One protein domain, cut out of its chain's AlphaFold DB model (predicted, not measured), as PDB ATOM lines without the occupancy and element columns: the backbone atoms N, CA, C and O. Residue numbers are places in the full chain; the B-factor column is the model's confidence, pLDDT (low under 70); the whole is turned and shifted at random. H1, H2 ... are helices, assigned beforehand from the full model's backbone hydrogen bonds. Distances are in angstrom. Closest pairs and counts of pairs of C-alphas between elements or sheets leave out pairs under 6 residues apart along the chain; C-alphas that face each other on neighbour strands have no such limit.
ATOM      1  N   ALA A 101      99.227 245.919 350.189       77.94
ATOM      2  CA  ALA A 101      99.056 246.215 351.614       77.94
ATOM      3  C   ALA A 101     100.284 246.919 352.223       77.94
ATOM      4  O   ALA A 101     100.138 247.878 352.984       77.94
ATOM      5  N   VAL A 102     101.489 246.495 351.838       83.06
ATOM      6  CA  VAL A 102     102.754 247.042 352.345       83.06
ATOM      7  C   VAL A 102     102.947 248.481 351.872       83.06
ATOM      8  O   VAL A 102     103.232 249.358 352.684       83.06
ATOM      9  N   GLN A 103     102.693 248.764 350.592       85.69
ATOM     10  CA  GLN A 103     102.834 250.120 350.044       85.69
ATOM     11  C   GLN A 103     101.908 251.131 350.731       85.69
ATOM     12  O   GLN A 103     102.282 252.274 350.994       85.69
ATOM     13  N   ARG A 104     100.697 250.698 351.077       83.81
ATOM     14  CA  ARG A 104      99.699 251.542 351.742       83.81
ATOM     15  C   ARG A 104     100.053 251.817 353.194       83.81
ATOM     16  O   ARG A 104      99.922 252.946 353.669       83.81
ATOM     17  N   LYS A 105     100.606 250.813 353.874       89.44
ATOM     18  CA  LYS A 105     101.204 251.004 355.193       89.44
ATOM     19  C   LYS A 105     102.347 252.022 355.142       89.44
ATOM     20  O   LYS A 105     102.392 252.911 355.990       89.44
ATOM     21  N   THR A 106     103.196 251.978 354.114       90.56
ATOM     22  CA  THR A 106     104.257 252.977 353.892       90.56
ATOM     23  C   THR A 106     103.697 254.393 353.729       90.56
ATOM     24  O   THR A 106     104.196 255.325 354.361       90.56
ATOM     25  N   ALA A 107     102.625 254.566 352.948       91.25
ATOM     26  CA  ALA A 107     101.957 255.860 352.793       91.25
ATOM     27  C   ALA A 107     101.402 256.399 354.124       91.25
ATOM     28  O   ALA A 107     101.559 257.583 354.429       91.25
ATOM     29  N   CYS A 108     100.807 255.533 354.948       94.00
ATOM     30  CA  CYS A 108     100.336 255.916 356.277       94.00
ATOM     31  C   CYS A 108     101.484 256.307 357.216       94.00
ATOM     32  O   CYS A 108     101.440 257.371 357.832       94.00
ATOM     33  N   LEU A 109     102.546 255.501 357.294       94.25
ATOM     34  CA  LEU A 109     103.707 255.808 358.137       94.25
ATOM     35  C   LEU A 109     104.356 257.137 357.732       94.25
ATOM     36  O   LEU A 109     104.791 257.909 358.589       94.25
ATOM     37  N   LYS A 110     104.350 257.459 356.433       93.75
ATOM     38  CA  LYS A 110     104.795 258.766 355.948       93.75
ATOM     39  C   LYS A 110     103.938 259.906 356.497       93.75
ATOM     40  O   LYS A 110     104.485 260.915 356.940       93.75
ATOM     41  N   ALA A 111     102.616 259.747 356.515       93.12
ATOM     42  CA  ALA A 111     101.714 260.724 357.118       93.12
ATOM     43  C   ALA A 111     101.973 260.897 358.627       93.12
ATOM     44  O   ALA A 111     102.016 262.028 359.107       93.12
ATOM     45  N   MET A 112     102.237 259.810 359.360       92.75
ATOM     46  CA  MET A 112     102.608 259.870 360.783       92.75
ATOM     47  C   MET A 112     103.901 260.670 361.004       92.75
ATOM     48  O   MET A 112     103.970 261.541 361.877       92.75
ATOM     49  N   GLU A 113     104.914 260.446 360.158       92.69
ATOM     50  CA  GLU A 113     106.169 261.203 360.178       92.69
ATOM     51  C   GLU A 113     105.929 262.709 359.961       92.69
ATOM     52  O   GLU A 113     106.496 263.547 360.672       92.69
ATOM     53  N   ILE A 114     105.082 263.057 358.985       90.44
ATOM     54  CA  ILE A 114     104.689 264.437 358.671       90.44
ATOM     55  C   ILE A 114     103.997 265.086 359.878       90.44
ATOM     56  O   ILE A 114     104.383 266.191 360.272       90.44
ATOM     57  N   THR A 115     103.031 264.399 360.496       86.88
ATOM     58  CA  THR A 115     102.292 264.884 361.675       86.88
ATOM     59  C   THR A 115     103.238 265.190 362.834       86.88
ATOM     60  O   THR A 115     103.224 266.299 363.368       86.88
ATOM     61  N   ARG A 116     104.166 264.281 363.155       86.19
ATOM     62  CA  ARG A 116     105.141 264.500 364.236       86.19
ATOM     63  C   ARG A 116     106.075 265.680 363.956       86.19
ATOM     64  O   ARG A 116     106.402 266.457 364.852       86.19
ATOM     65  N   LYS A 117     106.516 265.843 362.702       86.19
ATOM     66  CA  LYS A 117     107.336 266.999 362.299       86.19
ATOM     67  C   LYS A 117     106.562 268.308 362.420       86.19
ATOM     68  O   LYS A 117     107.142 269.308 362.835       86.19
ATOM     69  N   LYS A 118     105.272 268.311 362.076       82.81
ATOM     70  CA  LYS A 118     104.389 269.475 362.221       82.81
ATOM     71  C   LYS A 118     104.252 269.877 363.689       82.81
ATOM     72  O   LYS A 118     104.391 271.056 363.985       82.81
ATOM     73  N   GLU A 119     104.069 268.928 364.603       82.44
ATOM     74  CA  GLU A 119     104.014 269.209 366.046       82.44
ATOM     75  C   GLU A 119     105.318 269.800 366.585       82.44
ATOM     76  O   GLU A 119     105.295 270.790 367.317       82.44
ATOM     77  N   GLU A 120     106.463 269.244 366.183       83.19
ATOM     78  CA  GLU A 120     107.769 269.777 366.574       83.19
ATOM     79  C   GLU A 120     107.968 271.201 366.032       83.19
ATOM     80  O   GLU A 120     108.373 272.100 366.770       83.19
ATOM     81  N   LEU A 121     107.605 271.442 364.767       79.12
ATOM     82  CA  LEU A 121     107.651 272.771 364.152       79.12
ATOM     83  C   LEU A 121     106.714 273.759 364.850       79.12
ATOM     84  O   LEU A 121     107.102 274.907 365.074       79.12
ATOM     85  N   VAL A 122     105.505 273.336 365.223       77.44
ATOM     86  CA  VAL A 122     104.557 274.162 365.982       77.44
ATOM     87  C   VAL A 122     105.149 274.508 367.343       77.44
ATOM     88  O   VAL A 122     105.201 275.685 367.687       77.44
ATOM     89  N   LYS A 123     105.702 273.537 368.075       80.44
ATOM     90  CA  LYS A 123     106.329 273.760 369.386       80.44
ATOM     91  C   LYS A 123     107.529 274.711 369.314       80.44
ATOM     92  O   LYS A 123     107.665 275.614 370.144       80.44
ATOM     93  N   GLN A 124     108.389 274.543 368.309       76.81
ATOM     94  CA  GLN A 124     109.522 275.439 368.064       76.81
ATOM     95  C   GLN A 124     109.050 276.846 367.698       76.81
ATOM     96  O   GLN A 124     109.566 277.828 368.234       76.81
ATOM     97  N   THR A 125     108.031 276.947 366.846       73.62
ATOM     98  CA  THR A 125     107.445 278.227 366.449       73.62
ATOM     99  C   THR A 125     106.751 278.902 367.623       73.62
ATOM    100  O   THR A 125     106.901 280.102 367.778       73.62
ATOM    101  N   GLU A 126     106.055 278.185 368.502       74.69
ATOM    102  CA  GLU A 126     105.453 278.756 369.712       74.69
ATOM    103  C   GLU A 126     106.510 279.304 370.673       74.69
ATOM    104  O   GLU A 126     106.359 280.409 371.202       74.69
ATOM    105  N   SER A 127     107.605 278.565 370.870       73.75
ATOM    106  CA  SER A 127     108.744 279.024 371.670       73.75
ATOM    107  C   SER A 127     109.387 280.273 371.062       73.75
ATOM    108  O   SER A 127     109.647 281.250 371.768       73.75
ATOM    109  N   LEU A 128     109.590 280.275 369.742       72.06
ATOM    110  CA  LEU A 128     110.138 281.413 369.011       72.06
ATOM    111  C   LEU A 128     109.173 282.608 369.016       72.06
ATOM    112  O   LEU A 128     109.595 283.735 369.239       72.06
ATOM    113  N   MET A 129     107.873 282.383 368.847       64.50
ATOM    114  CA  MET A 129     106.837 283.418 368.868       64.50
ATOM    115  C   MET A 129     106.682 284.033 370.255       64.50
ATOM    116  O   MET A 129     106.396 285.222 370.351       64.50
ATOM    117  N   ARG A 130     106.919 283.280 371.336       69.94
ATOM    118  CA  ARG A 130     107.008 283.838 372.694       69.94
ATOM    119  C   ARG A 130     108.163 284.842 372.814       69.94
ATOM    120  O   ARG A 130     107.997 285.885 373.446       69.94
ATOM    121  N   TYR A 131     109.297 284.549 372.179       64.88
ATOM    122  CA  TYR A 131     110.475 285.421 372.146       64.88
ATOM    123  C   TYR A 131     110.309 286.619 371.190       64.88
ATOM    124  O   TYR A 131     110.685 287.739 371.515       64.88
ATOM    125  N   ILE A 132     109.685 286.421 370.026       64.75
ATOM    126  CA  ILE A 132     109.447 287.500 369.057       64.75
ATOM    127  C   ILE A 132     108.345 288.446 369.546       64.75
ATOM    128  O   ILE A 132     108.531 289.655 369.458       64.75
ATOM    129  N   ARG A 133     107.250 287.945 370.145       61.72
ATOM    130  CA  ARG A 133     106.193 288.797 370.736       61.72
ATOM    131  C   ARG A 133     106.699 289.692 371.866       61.72
ATOM    132  O   ARG A 133     106.090 290.716 372.131       61.72
ATOM    133  N   THR A 134     107.787 289.319 372.539       62.78
ATOM    134  CA  THR A 134     108.409 290.166 373.568       62.78
ATOM    135  C   THR A 134     109.332 291.240 372.985       62.78
ATOM    136  O   THR A 134     109.658 292.188 373.693       62.78
ATOM    137  N   ALA A 135     109.719 291.133 371.707       56.97
ATOM    138  CA  ALA A 135     110.646 292.053 371.047       56.97
ATOM    139  C   ALA A 135     110.005 292.913 369.937       56.97
ATOM    140  O   ALA A 135     110.464 294.029 369.709       56.97
ATOM    141  N   PHE A 136     108.959 292.433 369.253       52.19
ATOM    142  CA  PHE A 136     108.325 293.128 368.128       52.19
ATOM    143  C   PHE A 136     106.825 292.803 368.028       52.19
ATOM    144  O   PHE A 136     106.437 291.651 367.854       52.19
ATOM    145  N   ASP A 137     105.984 293.838 368.057       50.16
ATOM    146  CA  ASP A 137     104.514 293.728 368.055       50.16
ATOM    147  C   ASP A 137     103.885 293.431 366.669       50.16
ATOM    148  O   ASP A 137     102.664 293.411 366.536       50.16
ATOM    149  N   MET A 138     104.667 293.226 365.596       47.41
ATOM    150  CA  MET A 138     104.116 293.283 364.223       47.41
ATOM    151  C   MET A 138     104.763 292.372 363.162       47.41
ATOM    152  O   MET A 138     104.898 292.779 362.010       47.41
ATOM    153  N   VAL A 139     105.117 291.116 363.464       47.66
ATOM    154  CA  VAL A 139     105.507 290.180 362.383       47.66
ATOM    155  C   VAL A 139     104.711 288.879 362.442       47.66
ATOM    156  O   VAL A 139     104.906 288.040 363.316       47.66
ATOM    157  N   SER A 140     103.813 288.708 361.468       45.41
ATOM    158  CA  SER A 140     103.134 287.442 361.192       45.41
ATOM    159  C   SER A 140     104.003 286.620 360.238       45.41
ATOM    160  O   SER A 140     104.020 286.867 359.033       45.41
ATOM    161  N   LEU A 141     104.767 285.663 360.769       47.94
ATOM    162  CA  LEU A 141     105.517 284.706 359.953       47.94
ATOM    163  C   LEU A 141     104.571 283.581 359.515       47.94
ATOM    164  O   LEU A 141     104.184 282.737 360.319       47.94
ATOM    165  N   ARG A 142     104.200 283.553 358.228       46.06
ATOM    166  CA  ARG A 142     103.625 282.352 357.604       46.06
ATOM    167  C   ARG A 142     104.769 281.472 357.109       46.06
ATOM    168  O   ARG A 142     105.463 281.840 356.169       46.06
ATOM    169  N   VAL A 143     104.950 280.311 357.731       48.25
ATOM    170  CA  VAL A 143     105.906 279.288 357.285       48.25
ATOM    171  C   VAL A 143     105.304 278.563 356.079       48.25
ATOM    172  O   VAL A 143     104.257 277.932 356.203       48.25
ATOM    173  N   TRP A 144     105.916 278.693 354.901       41.00
ATOM    174  CA  TRP A 144     105.537 277.951 353.690       41.00
ATOM    175  C   TRP A 144     106.619 276.903 353.408       41.00
ATOM    176  O   TRP A 144     107.792 277.257 353.318       41.00
ATOM    177  N   GLY A 145     106.229 275.628 353.295       56.22
ATOM    178  CA  GLY A 145     107.146 274.507 353.027       56.22
ATOM    179  C   GLY A 145     107.117 273.379 354.065       56.22
ATOM    180  O   GLY A 145     108.162 272.825 354.392       56.22
ATOM    181  N   GLY A 146     105.945 273.063 354.623       62.00
ATOM    182  CA  GLY A 146     105.805 271.919 355.524       62.00
ATOM    183  C   GLY A 146     106.030 270.580 354.803       62.00
ATOM    184  O   GLY A 146     105.847 270.506 353.586       62.00
ATOM    185  N   PRO A 147     106.421 269.523 355.534       74.69
ATOM    186  CA  PRO A 147     106.558 268.187 354.963       74.69
ATOM    187  C   PRO A 147     105.222 267.743 354.331       74.69
ATOM    188  O   PRO A 147     104.157 268.007 354.889       74.69
ATOM    189  N   SER A 148     105.278 267.137 353.139       85.12
ATOM    190  CA  SER A 148     104.100 266.827 352.313       85.12
ATOM    191  C   SER A 148     104.115 265.381 351.816       85.12
ATOM    192  O   SER A 148     105.163 264.740 351.798       85.12
ATOM    193  N   CYS A 149     102.958 264.883 351.379       91.56
ATOM    194  CA  CYS A 149     102.818 263.543 350.810       91.56
ATOM    195  C   CYS A 149     103.290 263.429 349.349       91.56
ATOM    196  O   CYS A 149     103.278 262.330 348.810       91.56
ATOM    197  N   ASN A 150     103.688 264.532 348.704       88.25
ATOM    198  CA  ASN A 150     103.994 264.561 347.266       88.25
ATOM    199  C   ASN A 150     105.271 263.795 346.883       88.25
ATOM    200  O   ASN A 150     105.498 263.566 345.702       88.25
ATOM    201  N   ASP A 151     106.084 263.401 347.864       85.88
ATOM    202  CA  ASP A 151     107.313 262.627 347.652       85.88
ATOM    203  C   ASP A 151     107.040 261.123 347.423       85.88
ATOM    204  O   ASP A 151     107.978 260.339 347.311       85.88
ATOM    205  N   LEU A 152     105.772 260.693 347.417       87.75
ATOM    206  CA  LEU A 152     105.381 259.309 347.143       87.75
ATOM    207  C   LEU A 152     105.253 259.083 345.628       87.75
ATOM    208  O   LEU A 152     104.563 259.831 344.942       87.75
ATOM    209  N   ASP A 153     105.857 258.003 345.128       84.25
ATOM    210  CA  ASP A 153     105.975 257.710 343.687       84.25
ATOM    211  C   ASP A 153     104.639 257.446 342.971       84.25
ATOM    212  O   ASP A 153     104.572 257.451 341.741       84.25
ATOM    213  N   ARG A 154     103.569 257.171 343.727       85.44
ATOM    214  CA  ARG A 154     102.267 256.749 343.199       85.44
ATOM    215  C   ARG A 154     101.136 257.654 343.687       85.44
ATOM    216  O   ARG A 154     101.038 257.882 344.896       85.44
ATOM    217  N   PRO A 155     100.237 258.113 342.795       85.50
ATOM    218  CA  PRO A 155      99.142 259.005 343.166       85.50
ATOM    219  C   PRO A 155      98.190 258.376 344.193       85.50
ATOM    220  O   PRO A 155      97.718 259.074 345.090       85.50
ATOM    221  N   GLU A 156      97.980 257.059 344.148       83.88
ATOM    222  CA  GLU A 156      97.139 256.343 345.115       83.88
ATOM    223  C   GLU A 156      97.744 256.378 346.528       83.88
ATOM    224  O   GLU A 156      97.026 256.449 347.525       83.88
ATOM    225  N   LEU A 157      99.076 256.356 346.634       88.12
ATOM    226  CA  LEU A 157      99.782 256.461 347.912       88.12
ATOM    227  C   LEU A 157      99.767 257.901 348.433       88.12
ATOM    228  O   LEU A 157      99.593 258.119 349.633       88.12
ATOM    229  N   VAL A 158      99.885 258.887 347.538       89.62
ATOM    230  CA  VAL A 158      99.716 260.309 347.877       89.62
ATOM    231  C   VAL A 158      98.325 260.553 348.462       89.62
ATOM    232  O   VAL A 158      98.196 261.213 349.494       89.62
ATOM    233  N   GLU A 159      97.279 260.006 347.843       86.94
ATOM    234  CA  GLU A 159      95.902 260.134 348.325       86.94
ATOM    235  C   GLU A 159      95.724 259.519 349.718       86.94
ATOM    236  O   GLU A 159      95.177 260.166 350.611       86.94
ATOM    237  N   GLN A 160      96.254 258.318 349.944       85.69
ATOM    238  CA  GLN A 160      96.180 257.653 351.248       85.69
ATOM    239  C   GLN A 160      96.954 258.387 352.340       85.69
ATOM    240  O   GLN A 160      96.454 258.551 353.452       85.69
ATOM    241  N   CYS A 161      98.155 258.872 352.027       92.56
ATOM    242  CA  CYS A 161      98.923 259.704 352.944       92.56
ATOM    243  C   CYS A 161      98.128 260.968 353.309       92.56
ATOM    244  O   CYS A 161      97.970 261.293 354.487       92.56
ATOM    245  N   ASN A 162      97.525 261.633 352.319       90.12
ATOM    246  CA  ASN A 162      96.673 262.799 352.553       90.12
ATOM    247  C   ASN A 162      95.401 262.460 353.345       90.12
ATOM    248  O   ASN A 162      94.954 263.286 354.140       90.12
ATOM    249  N   PHE A 163      94.817 261.275 353.159       87.62
ATOM    250  CA  PHE A 163      93.684 260.804 353.955       87.62
ATOM    251  C   PHE A 163      94.065 260.711 355.435       87.62
ATOM    252  O   PHE A 163      93.395 261.309 356.275       87.62
ATOM    253  N   VAL A 164      95.191 260.061 355.750       90.31
ATOM    254  CA  VAL A 164      95.684 259.961 357.132       90.31
ATOM    255  C   VAL A 164      95.972 261.346 357.725       90.31
ATOM    256  O   VAL A 164      95.585 261.607 358.862       90.31
ATOM    257  N   LEU A 165      96.555 262.268 356.946       90.00
ATOM    258  CA  LEU A 165      96.772 263.655 357.382       90.00
ATOM    259  C   LEU A 165      95.469 264.418 357.658       90.00
ATOM    260  O   LEU A 165      95.405 265.200 358.604       90.00
ATOM    261  N   LYS A 166      94.421 264.215 356.852       86.25
ATOM    262  CA  LYS A 166      93.101 264.828 357.086       86.25
ATOM    263  C   LYS A 166      92.423 264.265 358.334       86.25
ATOM    264  O   LYS A 166      91.653 264.974 358.978       86.25
ATOM    265  N   SER A 167      92.731 263.023 358.697       85.00
ATOM    266  CA  SER A 167      92.237 262.346 359.898       85.00
ATOM    267  C   SER A 167      93.128 262.556 361.135       85.00
ATOM    268  O   SER A 167      93.105 261.728 362.044       85.00
ATOM    269  N   GLU A 168      93.881 263.663 361.206       86.75
ATOM    270  CA  GLU A 168      94.813 263.987 362.304       86.75
ATOM    271  C   GLU A 168      94.175 263.820 363.693       86.75
ATOM    272  O   GLU A 168      94.766 263.196 364.567       86.75
ATOM    273  N   SER A 169      92.942 264.290 363.900       79.06
ATOM    274  CA  SER A 169      92.247 264.166 365.191       79.06
ATOM    275  C   SER A 169      92.005 262.714 365.623       79.06
ATOM    276  O   SER A 169      92.124 262.394 366.805       79.06
ATOM    277  N   VAL A 170      91.694 261.829 364.674       84.25
ATOM    278  CA  VAL A 170      91.458 260.398 364.922       84.25
ATOM    279  C   VAL A 170      92.777 259.681 365.190       84.25
ATOM    280  O   VAL A 170      92.879 258.892 366.125       84.25
ATOM    281  N   VAL A 171      93.806 260.000 364.405       88.75
ATOM    282  CA  VAL A 171      95.169 259.495 364.603       88.75
ATOM    283  C   VAL A 171      95.670 259.841 366.007       88.75
ATOM    284  O   VAL A 171      96.133 258.961 366.729       88.75
ATOM    285  N   GLN A 172      95.506 261.096 366.429       87.31
ATOM    286  CA  GLN A 172      95.899 261.557 367.762       87.31
ATOM    287  C   GLN A 172      95.156 260.825 368.878       87.31
ATOM    288  O   GLN A 172      95.767 260.465 369.882       87.31
ATOM    289  N   LEU A 173      93.860 260.557 368.704       85.19
ATOM    290  CA  LEU A 173      93.086 259.797 369.683       85.19
ATOM    291  C   LEU A 173      93.686 258.402 369.907       85.19
ATOM    292  O   LEU A 173      93.915 258.013 371.050       85.19
ATOM    293  N   TYR A 174      94.016 257.678 368.836       86.69
ATOM    294  CA  TYR A 174      94.628 256.354 368.962       86.69
ATOM    295  C   TYR A 174      96.026 256.402 369.583       86.69
ATOM    296  O   TYR A 174      96.373 255.540 370.392       86.69
ATOM    297  N   LEU A 175      96.825 257.417 369.254       89.62
ATOM    298  CA  LEU A 175      98.126 257.613 369.895       89.62
ATOM    299  C   LEU A 175      97.980 257.868 371.405       89.62
ATOM    300  O   LEU A 175      98.731 257.300 372.199       89.62
ATOM    301  N   LEU A 176      96.980 258.654 371.822       89.75
ATOM    302  CA  LEU A 176      96.671 258.900 373.238       89.75
ATOM    303  C   LEU A 176      96.199 257.637 373.973       89.75
ATOM    304  O   LEU A 176      96.476 257.479 375.161       89.75
ATOM    305  N   GLU A 177      95.545 256.713 373.271       89.44
ATOM    306  CA  GLU A 177      95.203 255.376 373.780       89.44
ATOM    307  C   GLU A 177      96.416 254.429 373.879       89.44
ATOM    308  O   GLU A 177      96.275 253.272 374.284       89.44
ATOM    309  N   GLY A 178      97.615 254.892 373.516       92.06
ATOM    310  CA  GLY A 178      98.849 254.112 373.564       92.06
ATOM    311  C   GLY A 178      99.032 253.168 372.377       92.06
ATOM    312  O   GLY A 178      99.808 252.215 372.476       92.06
ATOM    313  N   LYS A 179      98.323 253.392 371.261       91.75
ATOM    314  CA  LYS A 179      98.570 252.656 370.014       91.75
ATOM    315  C   LYS A 179      99.902 253.087 369.403       91.75
ATOM    316  O   LYS A 179     100.277 254.253 369.449       91.75
ATOM    317  N   THR A 180     100.604 252.126 368.813       95.56
ATOM    318  CA  THR A 180     101.820 252.382 368.020       95.56
ATOM    319  C   THR A 180     101.466 252.859 366.612       95.56
ATOM    320  O   THR A 180     100.387 252.532 366.118       95.56
ATOM    321  N   ASP A 181     102.378 253.566 365.939       93.44
ATOM    322  CA  ASP A 181     102.191 254.026 364.552       93.44
ATOM    323  C   ASP A 181     101.775 252.884 363.614       93.44
ATOM    324  O   ASP A 181     100.871 253.048 362.799       93.44
ATOM    325  N   ASP A 182     102.366 251.698 363.784       91.88
ATOM    326  CA  ASP A 182     101.999 250.500 363.030       91.88
ATOM    327  C   ASP A 182     100.536 250.102 363.240       91.88
ATOM    328  O   ASP A 182      99.813 249.885 362.272       91.88
ATOM    329  N   GLN A 183     100.081 250.051 364.493       91.38
ATOM    330  CA  GLN A 183      98.696 249.702 364.822       91.38
ATOM    331  C   GLN A 183      97.709 250.756 364.321       91.38
ATOM    332  O   GLN A 183      96.631 250.409 363.841       91.38
ATOM    333  N   VAL A 184      98.069 252.037 364.426       91.25
ATOM    334  CA  VAL A 184      97.273 253.130 363.860       91.25
ATOM    335  C   VAL A 184      97.179 252.962 362.349       91.25
ATOM    336  O   VAL A 184      96.087 253.062 361.798       91.25
ATOM    337  N   CYS A 185      98.281 252.640 361.676       92.25
ATOM    338  CA  CYS A 185      98.288 252.441 360.233       92.25
ATOM    339  C   CYS A 185      97.525 251.200 359.775       92.25
ATOM    340  O   CYS A 185      96.855 251.264 358.744       92.25
ATOM    341  N   ASP A 186      97.534 250.116 360.547       88.38
ATOM    342  CA  ASP A 186      96.708 248.941 360.265       88.38
ATOM    343  C   ASP A 186      95.205 249.296 360.363       88.38
ATOM    344  O   ASP A 186      94.414 248.928 359.489       88.38
ATOM    345  N   ILE A 187      94.811 250.091 361.371       84.62
ATOM    346  CA  ILE A 187      93.436 250.603 361.526       84.62
ATOM    347  C   ILE A 187      93.073 251.545 360.372       84.62
ATOM    348  O   ILE A 187      92.034 251.377 359.733       84.62
ATOM    349  N   MET A 188      93.924 252.527 360.080       82.56
ATOM    350  CA  MET A 188      93.673 253.530 359.043       82.56
ATOM    351  C   MET A 188      93.593 252.895 357.657       82.56
ATOM    352  O   MET A 188      92.698 253.240 356.891       82.56
ATOM    353  N   SER A 189      94.443 251.906 357.360       81.50
ATOM    354  CA  SER A 189      94.379 251.153 356.104       81.50
ATOM    355  C   SER A 189      93.052 250.409 355.951       81.50
ATOM    356  O   SER A 189      92.508 250.349 354.845       81.50
ATOM    357  N   ALA A 190      92.508 249.850 357.037       75.44
ATOM    358  CA  ALA A 190      91.192 249.219 357.007       75.44
ATOM    359  C   ALA A 190      90.082 250.243 356.722       75.44
ATOM    360  O   ALA A 190      89.163 249.944 355.966       75.44
ATOM    361  N   VAL A 191      90.186 251.461 357.261       71.38
ATOM    362  CA  VAL A 191      89.208 252.536 357.025       71.38
ATOM    363  C   VAL A 191      89.294 253.081 355.598       71.38
ATOM    364  O   VAL A 191      88.261 253.295 354.967       71.38
ATOM    365  N   THR A 192      90.493 253.266 355.042       67.94
ATOM    366  CA  THR A 192      90.649 253.779 353.671       67.94
ATOM    367  C   THR A 192      90.065 252.827 352.629       67.94
ATOM    368  O   THR A 192      89.511 253.280 351.633       67.94
ATOM    369  N   HIS A 193      90.098 251.517 352.887       61.00
ATOM    370  CA  HIS A 193      89.407 250.519 352.066       61.00
ATOM    371  C   HIS A 193      87.889 250.703 352.012       61.00
ATOM    372  O   HIS A 193      87.272 250.360 351.006       61.00
ATOM    373  N   LEU A 194      87.297 251.226 353.084       56.50
ATOM    374  CA  LEU A 194      85.868 251.494 353.130       56.50
ATOM    375  C   LEU A 194      85.535 252.784 352.357       56.50
ATOM    376  O   LEU A 194      84.412 252.930 351.892       56.50
ATOM    377  N   ASN A 195      86.487 253.719 352.216       54.12
ATOM    378  CA  ASN A 195      86.258 255.113 351.811       54.12
ATOM    379  C   ASN A 195      86.208 255.378 350.293       54.12
ATOM    380  O   ASN A 195      86.315 256.525 349.865       54.12
TER     381      ASN A 195
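This is residues 101 to 195 of the 282 residues of an uncharacterized protein of Peronospora effusa (UniProt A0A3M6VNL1). One long helix, H1, makes the long axis, and three short helices, H2, H3 and H4, gather in a small head near its first half, with H2 and H4 packing crosswise on H1. From the far end of H1 a long link, residues 134 to 154, folds back toward the head, and residues 130 to 138 stick out at the turn. The printed part has 95 residues with four named helices, in the order H1, H2, H3, H4, and no named strand; the class is all helix. The whole is loose, with a radius of gyration of the C-alphas of 16.1 A, and elongated, with spans of 51 by 31 by 18 A.

H1, residues 101 to 133, begins with C-alpha 101 at (99.056, 246.215, 351.614) and ends with C-alpha 133 at (106.193, 288.797, 370.736), 47.2 A from first to last C-alpha. H2 is residues 155 to 166, 16.3 A long. H3 is residues 168 to 176, 12.2 A long. H4, residues 181 to 194, is 20.1 A long and ends with C-alpha 194 at (85.868, 251.494, 353.130).

H1 touches H2 with its residues 103 to 115 alone; the closest C-alphas, those of Ala 107 and Cys 161, are 4.9 A apart. The two run the same way at a steep tilt of 46 degrees. H1 touches H4 with its residues 104 to 112 alone, closest at the C-alphas of Cys 108 and Cys 185, 5.6 A apart, and they run opposite ways at a steep tilt of 64 degrees. H2 and H4 only just touch, with 3 pairs of C-alphas within 8 A; the closest, those of Val 164 and Met 188, are 7.0 A apart. H3 and H4 form a helical hairpin, with opposite ways at a steep tilt of 41 degrees, and their closest C-alphas, those of Tyr 174 and Val 184, are 6.6 A apart. H1 and H3 are close but not clearly touching, about perpendicular at 88 degrees, with the C-alphas of Thr 115 and Glu 168 closest at 7.6 A. In H1, H2 and H3 every O i to N i+4 pair is within hydrogen-bond range, and in H4 9 of 10 are.

The two C-alphas farthest apart, those of Ala 101 and Ala 135, are 51.1 A apart. Residues 130 to 138, of which 130 to 133 belong to H1, stand free; without them the body spans 45 by 31 by 18 A. The link from H1 to H2 is long, with 21 residues, while those from H2 to H3 and from H3 to H4 are tight. The printed part has no cut. The mean pLDDT of the printed part is 79.1, and it is under 70 in residues 129 to 146 and 192 to 195.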